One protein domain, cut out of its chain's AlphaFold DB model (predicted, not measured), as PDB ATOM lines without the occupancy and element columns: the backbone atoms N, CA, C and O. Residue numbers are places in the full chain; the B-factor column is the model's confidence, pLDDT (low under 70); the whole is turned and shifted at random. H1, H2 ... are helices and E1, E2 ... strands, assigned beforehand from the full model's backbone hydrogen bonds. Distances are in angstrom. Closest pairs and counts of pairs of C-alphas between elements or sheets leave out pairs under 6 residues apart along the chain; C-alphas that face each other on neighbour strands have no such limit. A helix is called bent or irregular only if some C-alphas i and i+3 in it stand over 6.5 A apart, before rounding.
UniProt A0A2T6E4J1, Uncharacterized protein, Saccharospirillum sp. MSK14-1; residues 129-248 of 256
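What this domain is: This is residues 129 to 248 of the 256 residues of an uncharacterized protein of Saccharospirillum sp. MSK14-1 (UniProt A0A2T6E4J1). A twisted sheet of six strands has the helix H3 packed along one face, over E1, and a second long helix, H5, side by side with H3. The short helices H1 and H6 meet near the end of E1, with H2 farther out beyond H1, while H4 packs near the end of E5. The printed part has 120 residues, with six named helices and six named strands in the order E1 H1 H2 E2 E3 H3 E4 H4 H5 E5 H6 E6. The sheet, mixed, runs E3 E2 E1 E6 E4 E5, and the class is mixed, helices and strands. The whole is compact, with a radius of gyration of the C-alphas of 13.9 A, and spans 43 by 29 by 24 A.

Where its parts are: E1, residues 129 to 134, begins at C-alpha 129 (161.240, 146.597, 196.150) and is 16.2 A long. H1 is residues 139 to 144. H2, residues 147 to 152, is irregular: C-alphas 148 and 151 are 7.4 A apart. E2 is residues 157 to 161 and E3 residues 168 to 171. H3, residues 175 to 186, is 16.4 A long and begins at C-alpha 175 (150.063, 135.413, 192.596). E4 is residues 192 to 197, 16.7 A; H4 is residues 201 to 206. H5, residues 208 to 219, is 16.6 A long. E5 is residues 223 to 228, 17.2 A; H6 is residues 231 to 237. E6, residues 242 to 247, is 17.3 A long and ends at C-alpha 247 (164.607, 150.031, 192.541).

How they stand to each other: E1 is antiparallel to E2, with N 132 and O 159 2.8 A apart, and to E6, with N 131 and O 244 2.8 A apart. E2 and E3 form a hairpin, with N 158 and O 170 2.8 A apart. E6 is antiparallel to E4, with N 243 and O 196 2.8 A apart. E4 and E5 are parallel, with N 195 and O 225 2.8 A apart; with H4 and H5 they form a strand-helix-strand unit, two parallel neighbour strands with helices between, its crossover right-handed. H3 on one face of the sheet makes two layers; it is over E1 at a height of 7.9 A over the sheet and runs along the strands, at 4 degrees to E1 on the local plane. H3 and H5 touch at a shallow tilt of 16 degrees, the same way, the closest C-alphas being those of Leu 177 and Ala 209, 6.3 A. H1 and H6 touch at a steep tilt of 53 degrees, the closest C-alphas being those of Thr 139 and Glu 236, 5.2 A. H1, H4, H5 and H6 only graze the sheet; H2 is not on it. In H1, H3, H4, H5 and H6 every O i to N i+4 pair is within hydrogen-bond range; H2 has 0 of 2, and 2 of 3 O i to N i+3 pairs.

The domain as a whole: The two C-alphas farthest apart, those of Leu 147 and Arg 219, are 42.9 A apart. The printed part has no cut and no long link. The mean pLDDT of the printed part is 93.4, and no printed residue is under 70.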
ATOM      1  N   HIS A 129     162.512 147.277 195.996       95.38
ATOM      2  CA  HIS A 129     161.240 146.597 196.150       95.38
ATOM      3  C   HIS A 129     161.408 145.143 195.748       95.38
ATOM      4  O   HIS A 129     161.891 144.857 194.651       95.38
ATOM      5  N   HIS A 130     160.974 144.233 196.616       96.88
ATOM      6  CA  HIS A 130     161.086 142.802 196.388       96.88
ATOM      7  C   HIS A 130     159.743 142.120 196.623       96.88
ATOM      8  O   HIS A 130     159.179 142.156 197.718       96.88
ATOM      9  N   LEU A 131     159.207 141.523 195.565       97.69
ATOM     10  CA  LEU A 131     157.942 140.807 195.585       97.69
ATOM     11  C   LEU A 131     158.149 139.343 195.218       97.69
ATOM     12  O   LEU A 131     158.913 139.022 194.308       97.69
ATOM     13  N   LEU A 132     157.392 138.467 195.870       97.75
ATOM     14  CA  LEU A 132     157.314 137.051 195.541       97.75
ATOM     15  C   LEU A 132     155.887 136.676 195.166       97.75
ATOM     16  O   LEU A 132     154.934 137.064 195.841       97.75
ATOM     17  N   ALA A 133     155.743 135.872 194.127       97.88
ATOM     18  CA  ALA A 133     154.549 135.099 193.860       97.88
ATOM     19  C   ALA A 133     154.823 133.683 194.351       97.88
ATOM     20  O   ALA A 133     155.652 132.989 193.768       97.88
ATOM     21  N   MET A 134     154.127 133.262 195.399       96.94
ATOM     22  CA  MET A 134     154.297 131.948 196.005       96.94
ATOM     23  C   MET A 134     153.107 131.057 195.636       96.94
ATOM     24  O   MET A 134     151.953 131.465 195.842       96.94
ATOM     25  N   PRO A 135     153.341 129.852 195.088       95.94
ATOM     26  CA  PRO A 135     152.283 128.882 194.859       95.94
ATOM     27  C   PRO A 135     151.720 128.367 196.189       95.94
ATOM     28  O   PRO A 135     152.324 128.488 197.257       95.94
ATOM     29  N   ALA A 136     150.535 127.763 196.119       93.25
ATOM     30  CA  ALA A 136     149.962 127.053 197.252       93.25
ATOM     31  C   ALA A 136     150.902 125.929 197.713       93.25
ATOM     32  O   ALA A 136     151.389 125.157 196.889       93.25
ATOM     33  N   GLY A 137     151.112 125.806 199.026       89.25
ATOM     34  CA  GLY A 137     151.947 124.746 199.593       89.25
ATOM     35  C   GLY A 137     153.455 125.003 199.556       89.25
ATOM     36  O   GLY A 137     154.192 124.099 199.931       89.25
ATOM     37  N   SER A 138     153.911 126.200 199.168       93.94
ATOM     38  CA  SER A 138     155.315 126.615 199.319       93.94
ATOM     39  C   SER A 138     155.832 126.376 200.746       93.94
ATOM     40  O   SER A 138     155.190 126.798 201.714       93.94
ATOM     41  N   THR A 139     157.002 125.745 200.870       93.31
ATOM     42  CA  THR A 139     157.677 125.504 202.155       93.31
ATOM     43  C   THR A 139     158.069 126.821 202.815       93.31
ATOM     44  O   THR A 139     157.653 127.065 203.949       93.31
ATOM     45  N   TRP A 140     158.719 127.723 202.070       92.62
ATOM     46  CA  TRP A 140     159.109 129.052 202.556       92.62
ATOM     47  C   TRP A 140     157.923 129.816 203.162       92.62
ATOM     48  O   TRP A 140     157.998 130.373 204.262       92.62
ATOM     49  N   LEU A 141     156.778 129.814 202.463       90.56
ATOM     50  CA  LEU A 141     155.575 130.503 202.929       90.56
ATOM     51  C   LEU A 141     155.052 129.890 204.237       90.56
ATOM     52  O   LEU A 141     154.633 130.620 205.134       90.56
ATOM     53  N   ASN A 142     155.095 128.563 204.369       88.25
ATOM     54  CA  ASN A 142     154.630 127.860 205.568       88.25
ATOM     55  C   ASN A 142     155.486 128.163 206.802       88.25
ATOM     56  O   ASN A 142     154.948 128.252 207.912       88.25
ATOM     57  N   GLU A 143     156.793 128.310 206.604       88.69
ATOM     58  CA  GLU A 143     157.764 128.608 207.659       88.69
ATOM     59  C   GLU A 143     157.714 130.079 208.073       88.69
ATOM     60  O   GLU A 143     157.758 130.393 209.263       88.69
ATOM     61  N   THR A 144     157.512 130.970 207.104       87.19
ATOM     62  CA  THR A 144     157.491 132.420 207.328       87.19
ATOM     63  C   THR A 144     156.148 132.923 207.875       87.19
ATOM     64  O   THR A 144     156.074 133.964 208.535       87.19
ATOM     65  N   MET A 145     155.051 132.205 207.618       84.38
ATOM     66  CA  MET A 145     153.721 132.625 208.054       84.38
ATOM     67  C   MET A 145     153.554 132.597 209.584       84.38
ATOM     68  O   MET A 145     153.857 131.588 210.231       84.38
ATOM     69  N   PRO A 146     152.933 133.637 210.178       82.19
ATOM     70  CA  PRO A 146     152.558 133.610 211.587       82.19
ATOM     71  C   PRO A 146     151.645 132.422 211.920       82.19
ATOM     72  O   PRO A 146     150.749 132.077 211.143       82.19
ATOM     73  N   LEU A 147     151.811 131.845 213.117       83.00
ATOM     74  CA  LEU A 147     151.060 130.670 213.586       83.00
ATOM     75  C   LEU A 147     149.541 130.792 213.366       83.00
ATOM     76  O   LEU A 147     148.916 129.867 212.850       83.00
ATOM     77  N   PHE A 148     148.960 131.954 213.671       83.69
ATOM     78  CA  PHE A 148     147.519 132.207 213.548       83.69
ATOM     79  C   PHE A 148     147.004 132.250 212.099       83.69
ATOM     80  O   PHE A 148     145.799 132.151 211.869       83.69
ATOM     81  N   GLN A 149     147.889 132.380 211.107       82.62
ATOM     82  CA  GLN A 149     147.520 132.365 209.691       82.62
ATOM     83  C   GLN A 149     147.739 130.999 209.032       82.62
ATOM     84  O   GLN A 149     147.287 130.811 207.906       82.62
ATOM     85  N   ARG A 150     148.370 130.021 209.705       82.38
ATOM     86  CA  ARG A 150     148.759 128.723 209.110       82.38
ATOM     87  C   ARG A 150     147.608 127.927 208.494       82.38
ATOM     88  O   ARG A 150     147.852 127.113 207.611       82.38
ATOM     89  N   TRP A 151     146.355 128.172 208.873       82.56
ATOM     90  CA  TRP A 151     145.195 127.572 208.199       82.56
ATOM     91  C   TRP A 151     145.091 127.966 206.711       82.56
ATOM     92  O   TRP A 151     144.524 127.220 205.917       82.56
ATOM     93  N   ARG A 152     145.703 129.090 206.307       83.56
ATOM     94  CA  ARG A 152     145.787 129.569 204.916       83.56
ATOM     95  C   ARG A 152     146.975 129.012 204.125       83.56
ATOM     96  O   ARG A 152     147.126 129.381 202.968       83.56
ATOM     97  N   ARG A 153     147.774 128.098 204.689       79.06
ATOM     98  CA  ARG A 153     148.971 127.495 204.054       79.06
ATOM     99  C   ARG A 153     148.748 126.855 202.677       79.06
ATOM    100  O   ARG A 153     149.670 126.693 201.890       79.06
ATOM    101  N   ARG A 154     147.505 126.468 202.378       84.88
ATOM    102  CA  ARG A 154     147.116 125.881 201.085       84.88
ATOM    103  C   ARG A 154     146.732 126.922 200.033       84.88
ATOM    104  O   ARG A 154     146.296 126.548 198.953       84.88
ATOM    105  N   ASN A 155     146.863 128.208 200.340       91.44
ATOM    106  CA  ASN A 155     146.560 129.281 199.409       91.44
ATOM    107  C   ASN A 155     147.849 129.833 198.813       91.44
ATOM    108  O   ASN A 155     148.836 130.027 199.518       91.44
ATOM    109  N   ALA A 156     147.804 130.133 197.522       94.94
ATOM    110  CA  ALA A 156     148.831 130.928 196.878       94.94
ATOM    111  C   ALA A 156     148.805 132.375 197.404       94.94
ATOM    112  O   ALA A 156     147.769 132.876 197.868       94.94
ATOM    113  N   ALA A 157     149.949 133.050 197.344       96.31
ATOM    114  CA  ALA A 157     150.098 134.390 197.892       96.31
ATOM    115  C   ALA A 157     151.082 135.244 197.094       96.31
ATOM    116  O   ALA A 157     152.060 134.752 196.543       96.31
ATOM    117  N   MET A 158     150.819 136.543 197.074       96.88
ATOM    118  CA  MET A 158     151.832 137.554 196.818       96.88
ATOM    119  C   MET A 158     152.462 137.944 198.157       96.88
ATOM    120  O   MET A 158     151.742 138.185 199.127       96.88
ATOM    121  N   VAL A 159     153.784 138.027 198.209       96.19
ATOM    122  CA  VAL A 159     154.541 138.421 199.400       96.19
ATOM    123  C   VAL A 159     155.383 139.641 199.066       96.19
ATOM    124  O   VAL A 159     156.047 139.663 198.035       96.19
ATOM    125  N   HIS A 160     155.360 140.649 199.930       95.38
ATOM    126  CA  HIS A 160     156.273 141.786 199.862       95.38
ATOM    127  C   HIS A 160     157.348 141.618 200.931       95.38
ATOM    128  O   HIS A 160     157.034 141.532 202.122       95.38
ATOM    129  N   LEU A 161     158.600 141.564 200.483       92.94
ATOM    130  CA  LEU A 161     159.782 141.530 201.326       92.94
ATOM    131  C   LEU A 161     160.359 142.937 201.461       92.94
ATOM    132  O   LEU A 161     160.523 143.656 200.475       92.94
ATOM    133  N   GLN A 162     160.642 143.327 202.699       87.19
ATOM    134  CA  GLN A 162     161.322 144.570 203.037       87.19
ATOM    135  C   GLN A 162     162.450 144.243 204.020       87.19
ATOM    136  O   GLN A 162     162.215 143.434 204.924       87.19
ATOM    137  N   PRO A 163     163.626 144.877 203.882       81.75
ATOM    138  CA  PRO A 163     164.682 144.812 204.888       81.75
ATOM    139  C   PRO A 163     164.129 145.122 206.283       81.75
ATOM    140  O   PRO A 163     163.267 145.996 206.431       81.75
ATOM    141  N   ASP A 164     164.592 144.380 207.287       81.06
ATOM    142  CA  ASP A 164     164.271 144.570 208.711       81.06
ATOM    143  C   ASP A 164     162.776 144.528 209.094       81.06
ATOM    144  O   ASP A 164     162.385 144.895 210.209       81.06
ATOM    145  N   ARG A 165     161.895 144.075 208.193       85.94
ATOM    146  CA  ARG A 165     160.444 144.045 208.414       85.94
ATOM    147  C   ARG A 165     159.866 142.668 208.158       85.94
ATOM    148  O   ARG A 165     160.323 141.903 207.315       85.94
ATOM    149  N   ARG A 166     158.787 142.361 208.883       88.19
ATOM    150  CA  ARG A 166     158.033 141.130 208.641       88.19
ATOM    151  C   ARG A 166     157.435 141.153 207.230       88.19
ATOM    152  O   ARG A 166     156.873 142.181 206.845       88.19
ATOM    153  N   PRO A 167     157.475 140.026 206.501       91.19
ATOM    154  CA  PRO A 167     156.861 139.927 205.187       91.19
ATOM    155  C   PRO A 167     155.370 140.259 205.222       91.19
ATOM    156  O   PRO A 167     154.630 139.793 206.094       91.19
ATOM    157  N   VAL A 168     154.914 141.044 204.246       92.56
ATOM    158  CA  VAL A 168     153.487 141.338 204.070       92.56
ATOM    159  C   VAL A 168     152.911 140.332 203.083       92.56
ATOM    160  O   VAL A 168     153.305 140.305 201.920       92.56
ATOM    161  N   ILE A 169     151.977 139.501 203.550       93.56
ATOM    162  CA  ILE A 169     151.421 138.374 202.791       93.56
ATOM    163  C   ILE A 169     149.988 138.694 202.357       93.56
ATOM    164  O   ILE A 169     149.103 138.905 203.188       93.56
ATOM    165  N   GLN A 170     149.743 138.669 201.048       93.94
ATOM    166  CA  GLN A 170     148.428 138.841 200.438       93.94
ATOM    167  C   GLN A 170     148.034 137.581 199.661       93.94
ATOM    168  O   GLN A 170     148.556 137.299 198.585       93.94
ATOM    169  N   PHE A 171     147.065 136.831 200.184       93.94
ATOM    170  CA  PHE A 171     146.554 135.632 199.520       93.94
ATOM    171  C   PHE A 171     145.791 135.979 198.241       93.94
ATOM    172  O   PHE A 171     144.971 136.897 198.218       93.94
ATOM    173  N   THR A 172     146.044 135.222 197.178       94.56
ATOM    174  CA  THR A 172     145.433 135.435 195.864       94.56
ATOM    175  C   THR A 172     145.421 134.137 195.065       94.56
ATOM    176  O   THR A 172     146.267 133.268 195.250       94.56
ATOM    177  N   ARG A 173     144.457 133.998 194.151       93.62
ATOM    178  CA  ARG A 173     144.374 132.842 193.245       93.62
ATOM    179  C   ARG A 173     145.403 132.896 192.114       93.62
ATOM    180  O   ARG A 173     145.715 131.859 191.547       93.62
ATOM    181  N   ASN A 174     145.908 134.087 191.781       95.25
ATOM    182  CA  ASN A 174     146.899 134.277 190.725       95.25
ATOM    183  C   ASN A 174     148.035 135.186 191.229       95.25
ATOM    184  O   ASN A 174     148.011 136.399 190.993       95.25
ATOM    185  N   PRO A 175     149.003 134.627 191.974       96.44
ATOM    186  CA  PRO A 175     150.063 135.413 192.596       96.44
ATOM    187  C   PRO A 175     151.022 136.018 191.565       96.44
ATOM    188  O   PRO A 175     151.473 137.140 191.761       96.44
ATOM    189  N   ILE A 176     151.274 135.333 190.442       97.19
ATOM    190  CA  ILE A 176     152.132 135.846 189.364       97.19
ATOM    191  C   ILE A 176     151.529 137.121 188.778       97.19
ATOM    192  O   ILE A 176     152.208 138.142 188.716       97.19
ATOM    193  N   LEU A 177     150.247 137.091 188.394       97.00
ATOM    194  CA  LEU A 177     149.576 138.279 187.863       97.00
ATOM    195  C   LEU A 177     149.610 139.433 188.873       97.00
ATOM    196  O   LEU A 177     149.963 140.548 188.499       97.00
ATOM    197  N   ALA A 178     149.320 139.151 190.148       97.00
ATOM    198  CA  ALA A 178     149.340 140.160 191.204       97.00
ATOM    199  C   ALA A 178     150.720 140.828 191.347       97.00
ATOM    200  O   ALA A 178     150.799 142.054 191.392       97.00
ATOM    201  N   VAL A 179     151.804 140.044 191.354       98.00
ATOM    202  CA  VAL A 179     153.182 140.559 191.420       98.00
ATOM    203  C   VAL A 179     153.518 141.429 190.212       98.00
ATOM    204  O   VAL A 179     154.022 142.540 190.377       98.00
ATOM    205  N   LEU A 180     153.215 140.956 189.000       97.62
ATOM    206  CA  LEU A 180     153.504 141.687 187.765       97.62
ATOM    207  C   LEU A 180     152.724 143.010 187.698       97.62
ATOM    208  O   LEU A 180     153.287 144.054 187.358       97.62
ATOM    209  N   GLU A 181     151.439 143.001 188.058       95.81
ATOM    210  CA  GLU A 181     150.614 144.210 188.117       95.81
ATOM    211  C   GLU A 181     151.111 145.199 189.172       95.81
ATOM    212  O   GLU A 181     151.165 146.404 188.904       95.81
ATOM    213  N   HIS A 182     151.514 144.704 190.344       95.44
ATOM    214  CA  HIS A 182     152.043 145.537 191.417       95.44
ATOM    215  C   HIS A 182     153.362 146.200 191.013       95.44
ATOM    216  O   HIS A 182     153.493 147.417 191.144       95.44
ATOM    217  N   GLY A 183     154.294 145.429 190.441       93.94
ATOM    218  CA  GLY A 183     155.552 145.948 189.910       93.94
ATOM    219  C   GLY A 183     155.328 146.981 188.807       93.94
ATOM    220  O   GLY A 183     155.912 148.055 188.847       93.94
ATOM    221  N   ARG A 184     154.407 146.727 187.867       92.88
ATOM    222  CA  ARG A 184     154.058 147.698 186.809       92.88
ATOM    223  C   ARG A 184     153.521 149.015 187.370       92.88
ATOM    224  O   ARG A 184     153.764 150.065 186.788       92.88
ATOM    225  N   ARG A 185     152.715 148.954 188.432       92.56
ATOM    226  CA  ARG A 185     152.071 150.135 189.016       92.56
ATOM    227  C   ARG A 185     153.053 151.003 189.801       92.56
ATOM    228  O   ARG A 185     152.881 152.214 189.802       92.56
ATOM    229  N   LEU A 186     154.007 150.387 190.499       92.94
ATOM    230  CA  LEU A 186     154.891 151.093 191.432       92.94
ATOM    231  C   LEU A 186     156.287 151.386 190.883       92.94
ATOM    232  O   LEU A 186     156.969 152.256 191.415       92.94
ATOM    233  N   ALA A 187     156.745 150.651 189.874       93.50
ATOM    234  CA  ALA A 187     158.067 150.882 189.322       93.50
ATOM    235  C   ALA A 187     158.099 152.163 188.481       93.50
ATOM    236  O   ALA A 187     157.206 152.372 187.651       93.50
ATOM    237  N   PRO A 188     159.143 152.990 188.627       92.19
ATOM    238  CA  PRO A 188     159.298 154.161 187.785       92.19
ATOM    239  C   PRO A 188     159.565 153.810 186.316       92.19
ATOM    240  O   PRO A 188     160.018 152.698 186.001       92.19
ATOM    241  N   PRO A 189     159.341 154.755 185.387       91.06
ATOM    242  CA  PRO A 189     159.791 154.612 184.008       91.06
ATOM    243  C   PRO A 189     161.293 154.313 183.941       91.06
ATOM    244  O   PRO A 189     162.068 154.784 184.772       91.06
ATOM    245  N   LYS A 190     161.726 153.558 182.923       93.06
ATOM    246  CA  LYS A 190     163.134 153.156 182.732       93.06
ATOM    247  C   LYS A 190     163.732 152.336 183.890       93.06
ATOM    248  O   LYS A 190     164.950 152.285 184.042       93.06
ATOM    249  N   SER A 191     162.893 151.662 184.676       93.88
ATOM    250  CA  SER A 191     163.342 150.743 185.727       93.88
ATOM    251  C   SER A 191     164.118 149.552 185.168       93.88
ATOM    252  O   SER A 191     163.831 149.059 184.075       93.88
ATOM    253  N   LEU A 192     165.051 149.031 185.962       93.38
ATOM    254  CA  LEU A 192     165.613 147.698 185.762       93.38
ATOM    255  C   LEU A 192     164.864 146.713 186.659       93.38
ATOM    256  O   LEU A 192     164.919 146.819 187.883       93.38
ATOM    257  N   PHE A 193     164.190 145.750 186.040       96.31
ATOM    258  CA  PHE A 193     163.586 144.622 186.730       96.31
ATOM    259  C   PHE A 193     164.501 143.406 186.655       96.31
ATOM    260  O   PHE A 193     164.957 143.041 185.566       96.31
ATOM    261  N   ASN A 194     164.703 142.740 187.790       97.06
ATOM    262  CA  ASN A 194     165.240 141.385 187.822       97.06
ATOM    263  C   ASN A 194     164.140 140.415 188.249       97.06
ATOM    264  O   ASN A 194     163.364 140.712 189.161       97.06
ATOM    265  N   LEU A 195     164.058 139.276 187.569       97.69
ATOM    266  CA  LEU A 195     163.077 138.236 187.825       97.69
ATOM    267  C   LEU A 195     163.744 136.877 187.867       97.69
ATOM    268  O   LEU A 195     164.571 136.554 187.016       97.69
ATOM    269  N   SER A 196     163.283 136.047 188.793       97.50
ATOM    270  CA  SER A 196     163.678 134.649 188.867       97.50
ATOM    271  C   SER A 196     162.458 133.755 189.002       97.50
ATOM    272  O   SER A 196     161.595 134.037 189.832       97.50
ATOM    273  N   TYR A 197     162.374 132.687 188.215       98.06
ATOM    274  CA  TYR A 197     161.205 131.806 188.171       98.06
ATOM    275  C   TYR A 197     161.561 130.352 188.505       98.06
ATOM    276  O   TYR A 197     162.522 129.807 187.960       98.06
ATOM    277  N   ALA A 198     160.777 129.726 189.385       97.31
ATOM    278  CA  ALA A 198     160.897 128.319 189.766       97.31
ATOM    279  C   ALA A 198     160.181 127.425 188.742       97.31
ATOM    280  O   ALA A 198     159.061 126.951 188.959       97.31
ATOM    281  N   GLY A 199     160.794 127.226 187.579       94.88
ATOM    282  CA  GLY A 199     160.258 126.359 186.535       94.88
ATOM    283  C   GLY A 199     160.795 126.699 185.153       94.88
ATOM    284  O   GLY A 199     161.789 127.403 185.003       94.88
ATOM    285  N   ASP A 200     160.106 126.211 184.125       95.38
ATOM    286  CA  ASP A 200     160.481 126.491 182.742       95.38
ATOM    287  C   ASP A 200     160.201 127.958 182.366       95.38
ATOM    288  O   ASP A 200     159.055 128.425 182.385       95.38
ATOM    289  N   LEU A 201     161.262 128.679 181.999       96.12
ATOM    290  CA  LEU A 201     161.188 130.079 181.584       96.12
ATOM    291  C   LEU A 201     160.389 130.252 180.295       96.12
ATOM    292  O   LEU A 201     159.651 131.233 180.177       96.12
ATOM    293  N   ALA A 202     160.494 129.310 179.353       95.88
ATOM    294  CA  ALA A 202     159.753 129.382 178.099       95.88
ATOM    295  C   ALA A 202     158.244 129.329 178.378       95.88
ATOM    296  O   ALA A 202     157.485 130.168 177.890       95.88
ATOM    297  N   SER A 203     157.819 128.427 179.266       95.44
ATOM    298  CA  SER A 203     156.438 128.356 179.744       95.44
ATOM    299  C   SER A 203     155.954 129.687 180.332       95.44
ATOM    300  O   SER A 203     154.901 130.169 179.916       95.44
ATOM    301  N   LEU A 204     156.714 130.336 181.226       96.06
ATOM    302  CA  LEU A 204     156.349 131.660 181.761       96.06
ATOM    303  C   LEU A 204     156.219 132.710 180.646       96.06
ATOM    304  O   LEU A 204     155.253 133.472 180.614       96.06
ATOM    305  N   GLN A 205     157.161 132.725 179.701       96.38
ATOM    306  CA  GLN A 205     157.194 133.686 178.597       96.38
ATOM    307  C   GLN A 205     156.025 133.537 177.616       96.38
ATOM    308  O   GLN A 205     155.662 134.511 176.952       96.38
ATOM    309  N   THR A 206     155.402 132.358 177.524       95.81
ATOM    310  CA  THR A 206     154.196 132.161 176.700       95.81
ATOM    311  C   THR A 206     152.917 132.671 177.369       95.81
ATOM    312  O   THR A 206     151.936 132.961 176.675       95.81
ATOM    313  N   GLN A 207     152.918 132.857 178.694       95.38
ATOM    314  CA  GLN A 207     151.739 133.315 179.426       95.38
ATOM    315  C   GLN A 207     151.333 134.726 178.991       95.38
ATOM    316  O   GLN A 207     152.145 135.651 178.918       95.38
ATOM    317  N   THR A 208     150.039 134.919 178.724       95.62
ATOM    318  CA  THR A 208     149.497 136.206 178.260       95.62
ATOM    319  C   THR A 208     149.786 137.343 179.240       95.62
ATOM    320  O   THR A 208     150.219 138.408 178.807       95.62
ATOM    321  N   ALA A 209     149.642 137.098 180.547       93.81
ATOM    322  CA  ALA A 209     149.930 138.081 181.591       93.81
ATOM    323  C   ALA A 209     151.387 138.575 181.542       93.81
ATOM    324  O   ALA A 209     151.632 139.781 181.529       93.81
ATOM    325  N   PHE A 210     152.350 137.654 181.437       97.00
ATOM    326  CA  PHE A 210     153.767 138.001 181.347       97.00
ATOM    327  C   PHE A 210     154.081 138.772 180.063       97.00
ATOM    328  O   PHE A 210     154.751 139.802 180.115       97.00
ATOM    329  N   ARG A 211     153.561 138.331 178.908       97.50
ATOM    330  CA  ARG A 211     153.788 139.020 177.624       97.50
ATOM    331  C   ARG A 211     153.251 140.447 177.633       97.50
ATOM    332  O   ARG A 211     153.963 141.358 177.214       97.50
ATOM    333  N   GLN A 212     152.029 140.642 178.125       96.69
ATOM    334  CA  GLN A 212     151.419 141.967 178.237       96.69
ATOM    335  C   GLN A 212     152.205 142.861 179.198       96.69
ATOM    336  O   GLN A 212     152.521 144.002 178.858       96.69
ATOM    337  N   TRP A 213     152.577 142.339 180.368       97.19
ATOM    338  CA  TRP A 213     153.413 143.056 181.326       97.19
ATOM    339  C   TRP A 213     154.758 143.465 180.712       97.19
ATOM    340  O   TRP A 213     155.100 144.647 180.725       97.19
ATOM    341  N   HIS A 214     155.472 142.523 180.092       97.25
ATOM    342  CA  HIS A 214     156.782 142.751 179.487       97.25
ATOM    343  C   HIS A 214     156.722 143.786 178.352       97.25
ATOM    344  O   HIS A 214     157.552 144.691 178.285       97.25
ATOM    345  N   GLN A 215     155.713 143.711 177.477       96.69
ATOM    346  CA  GLN A 215     155.494 144.720 176.435       96.69
ATOM    347  C   GLN A 215     155.240 146.109 177.032       96.69
ATOM    348  O   GLN A 215     155.776 147.099 176.533       96.69
ATOM    349  N   ASN A 216     154.457 146.192 178.110       95.31
ATOM    350  CA  ASN A 216     154.140 147.457 178.763       95.31
ATOM    351  C   ASN A 216     155.369 148.102 179.410       95.31
ATOM    352  O   ASN A 216     155.621 149.280 179.161       95.31
ATOM    353  N   ILE A 217     156.168 147.350 180.172       95.62
ATOM    354  CA  ILE A 217     157.376 147.915 180.792       95.62
ATOM    355  C   ILE A 217     158.410 148.331 179.732       95.62
ATOM    356  O   ILE A 217     159.058 149.364 179.878       95.62
ATOM    357  N   ARG A 218     158.502 147.612 178.602       95.50
ATOM    358  CA  ARG A 218     159.377 148.009 177.486       95.50
ATOM    359  C   ARG A 218     158.946 149.325 176.847       95.50
ATOM    360  O   ARG A 218     159.804 150.139 176.524       95.50
ATOM    361  N   ARG A 219     157.637 149.571 176.703       95.38
ATOM    362  CA  ARG A 219     157.115 150.870 176.225       95.38
ATOM    363  C   ARG A 219     157.476 152.024 177.164       95.38
ATOM    364  O   ARG A 219     157.627 153.146 176.702       95.38
ATOM    365  N   GLN A 220     157.662 151.748 178.456       92.94
ATOM    366  CA  GLN A 220     158.125 152.718 179.457       92.94
ATOM    367  C   GLN A 220     159.660 152.873 179.488       92.94
ATOM    368  O   GLN A 220     160.195 153.568 180.351       92.94
ATOM    369  N   GLY A 221     160.382 152.219 178.570       94.62
ATOM    370  CA  GLY A 221     161.845 152.230 178.507       94.62
ATOM    371  C   GLY A 221     162.530 151.359 179.562       94.62
ATOM    372  O   GLY A 221     163.749 151.422 179.695       94.62
ATOM    373  N   SER A 222     161.770 150.566 180.318       94.94
ATOM    374  CA  SER A 222     162.300 149.684 181.355       94.94
ATOM    375  C   SER A 222     162.956 148.439 180.754       94.94
ATOM    376  O   SER A 222     162.615 147.984 179.656       94.94
ATOM    377  N   GLN A 223     163.896 147.868 181.500       93.56
ATOM    378  CA  GLN A 223     164.606 146.640 181.161       93.56
ATOM    379  C   GLN A 223     164.176 145.505 182.085       93.56
ATOM    380  O   GLN A 223     163.785 145.729 183.226       93.56
ATOM    381  N   CYS A 224     164.248 144.277 181.582       94.00
ATOM    382  CA  CYS A 224     163.823 143.086 182.297       94.00
ATOM    383  C   CYS A 224     164.852 141.981 182.101       94.00
ATOM    384  O   CYS A 224     165.124 141.581 180.967       94.00
ATOM    385  N   TRP A 225     165.375 141.458 183.203       95.00
ATOM    386  CA  TRP A 225     166.110 140.203 183.222       95.00
ATOM    387  C   TRP A 225     165.275 139.112 183.841       95.00
ATOM    388  O   TRP A 225     164.558 139.332 184.808       95.00
ATOM    389  N   LEU A 226     165.368 137.938 183.235       95.69
ATOM    390  CA  LEU A 226     164.673 136.747 183.665       95.69
ATOM    391  C   LEU A 226     165.692 135.616 183.751       95.69
ATOM    392  O   LEU A 226     166.384 135.332 182.770       95.69
ATOM    393  N   SER A 227     165.768 134.975 184.909       95.69
ATOM    394  CA  SER A 227     166.555 133.769 185.138       95.69
ATOM    395  C   SER A 227     165.690 132.663 185.741       95.69
ATOM    396  O   SER A 227     164.594 132.906 186.251       95.69
ATOM    397  N   ALA A 228     166.195 131.434 185.705       95.00
ATOM    398  CA  ALA A 228     165.670 130.380 186.562       95.00
ATOM    399  C   ALA A 228     166.089 130.656 188.015       95.00
ATOM    400  O   ALA A 228     167.115 131.309 188.248       95.00
ATOM    401  N   MET A 229     165.282 130.191 188.967       95.12
ATOM    402  CA  MET A 229     165.745 130.004 190.343       95.12
ATOM    403  C   MET A 229     166.743 128.841 190.397       95.12
ATOM    404  O   MET A 229     166.682 127.951 189.547       95.12
ATOM    405  N   ASP A 230     167.657 128.858 191.365       91.69
ATOM    406  CA  ASP A 230     168.455 127.668 191.677       91.69
ATOM    407  C   ASP A 230     167.578 126.555 192.286       91.69
ATOM    408  O   ASP A 230     166.437 126.801 192.687       91.69
ATOM    409  N   ASP A 231     168.103 125.329 192.328       91.12
ATOM    410  CA  ASP A 231     167.342 124.149 192.750       91.12
ATOM    411  C   ASP A 231     166.836 124.263 194.194       91.12
ATOM    412  O   ASP A 231     165.662 123.983 194.442       91.12
ATOM    413  N   ALA A 232     167.668 124.749 195.122       90.88
ATOM    414  CA  ALA A 232     167.287 124.903 196.524       90.88
ATOM    415  C   ALA A 232     166.205 125.981 196.677       90.88
ATOM    416  O   ALA A 232     165.156 125.735 197.274       90.88
ATOM    417  N   SER A 233     166.398 127.141 196.038       93.38
ATOM    418  CA  SER A 233     165.385 128.202 196.001       93.38
ATOM    419  C   SER A 233     164.067 127.728 195.374       93.38
ATOM    420  O   SER A 233     162.985 128.119 195.825       93.38
ATOM    421  N   SER A 234     164.130 126.893 194.331       94.75
ATOM    422  CA  SER A 234     162.955 126.334 193.651       94.75
ATOM    423  C   SER A 234     162.223 125.297 194.508       94.75
ATOM    424  O   SER A 234     160.990 125.253 194.483       94.75
ATOM    425  N   GLU A 235     162.949 124.462 195.249       94.69
ATOM    426  CA  GLU A 235     162.380 123.492 196.187       94.69
ATOM    427  C   GLU A 235     161.661 124.203 197.340       94.69
ATOM    428  O   GLU A 235     160.499 123.910 197.633       94.69
ATOM    429  N   GLU A 236     162.311 125.205 197.930       93.75
ATOM    430  CA  GLU A 236     161.786 125.963 199.064       93.75
ATOM    431  C   GLU A 236     160.576 126.834 198.675       93.75
ATOM    432  O   GLU A 236     159.532 126.856 199.346       93.75
ATOM    433  N   SER A 237     160.681 127.535 197.541       95.25
ATOM    434  CA  SER A 237     159.621 128.419 197.045       95.25
ATOM    435  C   SER A 237     158.467 127.651 196.405       95.25
ATOM    436  O   SER A 237     157.324 128.112 196.433       95.25
ATOM    437  N   GLY A 238     158.741 126.468 195.861       95.44
ATOM    438  CA  GLY A 238     157.794 125.643 195.128       95.44
ATOM    439  C   GLY A 238     157.708 125.995 193.639       95.44
ATOM    440  O   GLY A 238     157.812 127.151 193.218       95.44
ATOM    441  N   ARG A 239     157.450 124.972 192.817       95.44
ATOM    442  CA  ARG A 239     157.301 125.112 191.361       95.44
ATOM    443  C   ARG A 239     156.208 126.124 191.005       95.44
ATOM    444  O   ARG A 239     155.076 126.034 191.474       95.44
ATOM    445  N   GLY A 240     156.536 127.047 190.107       95.94
ATOM    446  CA  GLY A 240     155.678 128.155 189.695       95.94
ATOM    447  C   GLY A 240     155.866 129.430 190.519       95.94
ATOM    448  O   GLY A 240     155.175 130.412 190.250       95.94
ATOM    449  N   ALA A 241     156.780 129.446 191.495       97.94
ATOM    450  CA  ALA A 241     157.134 130.667 192.202       97.94
ATOM    451  C   ALA A 241     157.850 131.676 191.293       97.94
ATOM    452  O   ALA A 241     158.621 131.307 190.405       97.94
ATOM    453  N   LEU A 242     157.616 132.965 191.532       98.38
ATOM    454  CA  LEU A 242     158.275 134.068 190.831       98.38
ATOM    455  C   LEU A 242     158.807 135.066 191.854       98.38
ATOM    456  O   LEU A 242     158.049 135.555 192.680       98.38
ATOM    457  N   SER A 243     160.078 135.426 191.755       98.25
ATOM    458  CA  SER A 243     160.655 136.567 192.460       98.25
ATOM    459  C   SER A 243     160.780 137.732 191.485       98.25
ATOM    460  O   SER A 243     161.222 137.529 190.355       98.25
ATOM    461  N   LEU A 244     160.397 138.933 191.905       98.19
ATOM    462  CA  LEU A 244     160.488 140.169 191.132       98.19
ATOM    463  C   LEU A 244     161.120 141.246 192.007       98.19
ATOM    464  O   LEU A 244     160.638 141.503 193.110       98.19
ATOM    465  N   ALA A 245     162.140 141.919 191.490       97.50
ATOM    466  CA  ALA A 245     162.748 143.052 192.167       97.50
ATOM    467  C   ALA A 245     163.002 144.230 191.222       97.50
ATOM    468  O   ALA A 245     163.230 144.037 190.024       97.50
ATOM    469  N   TRP A 246     162.962 145.445 191.770       96.31
ATOM    470  CA  TRP A 246     163.340 146.696 191.102       96.31
ATOM    471  C   TRP A 246     163.736 147.758 192.139       96.31
ATOM    472  O   TRP A 246     163.517 147.578 193.336       96.31
ATOM    473  N   LEU A 247     164.305 148.878 191.687       92.75
ATOM    474  CA  LEU A 247     164.607 150.031 192.541       92.75
ATOM    475  C   LEU A 247     163.476 151.057 192.509       92.75
ATOM    476  O   LEU A 247     162.977 151.394 191.436       92.75
ATOM    477  N   SER A 248     163.136 151.619 193.665       84.94
ATOM    478  CA  SER A 248     162.321 152.830 193.749       84.94
ATOM    479  C   SER A 248     163.035 154.038 193.133       84.94
ATOM    480  O   SER A 248     164.273 154.079 193.027       84.94
TER     481      SER A 248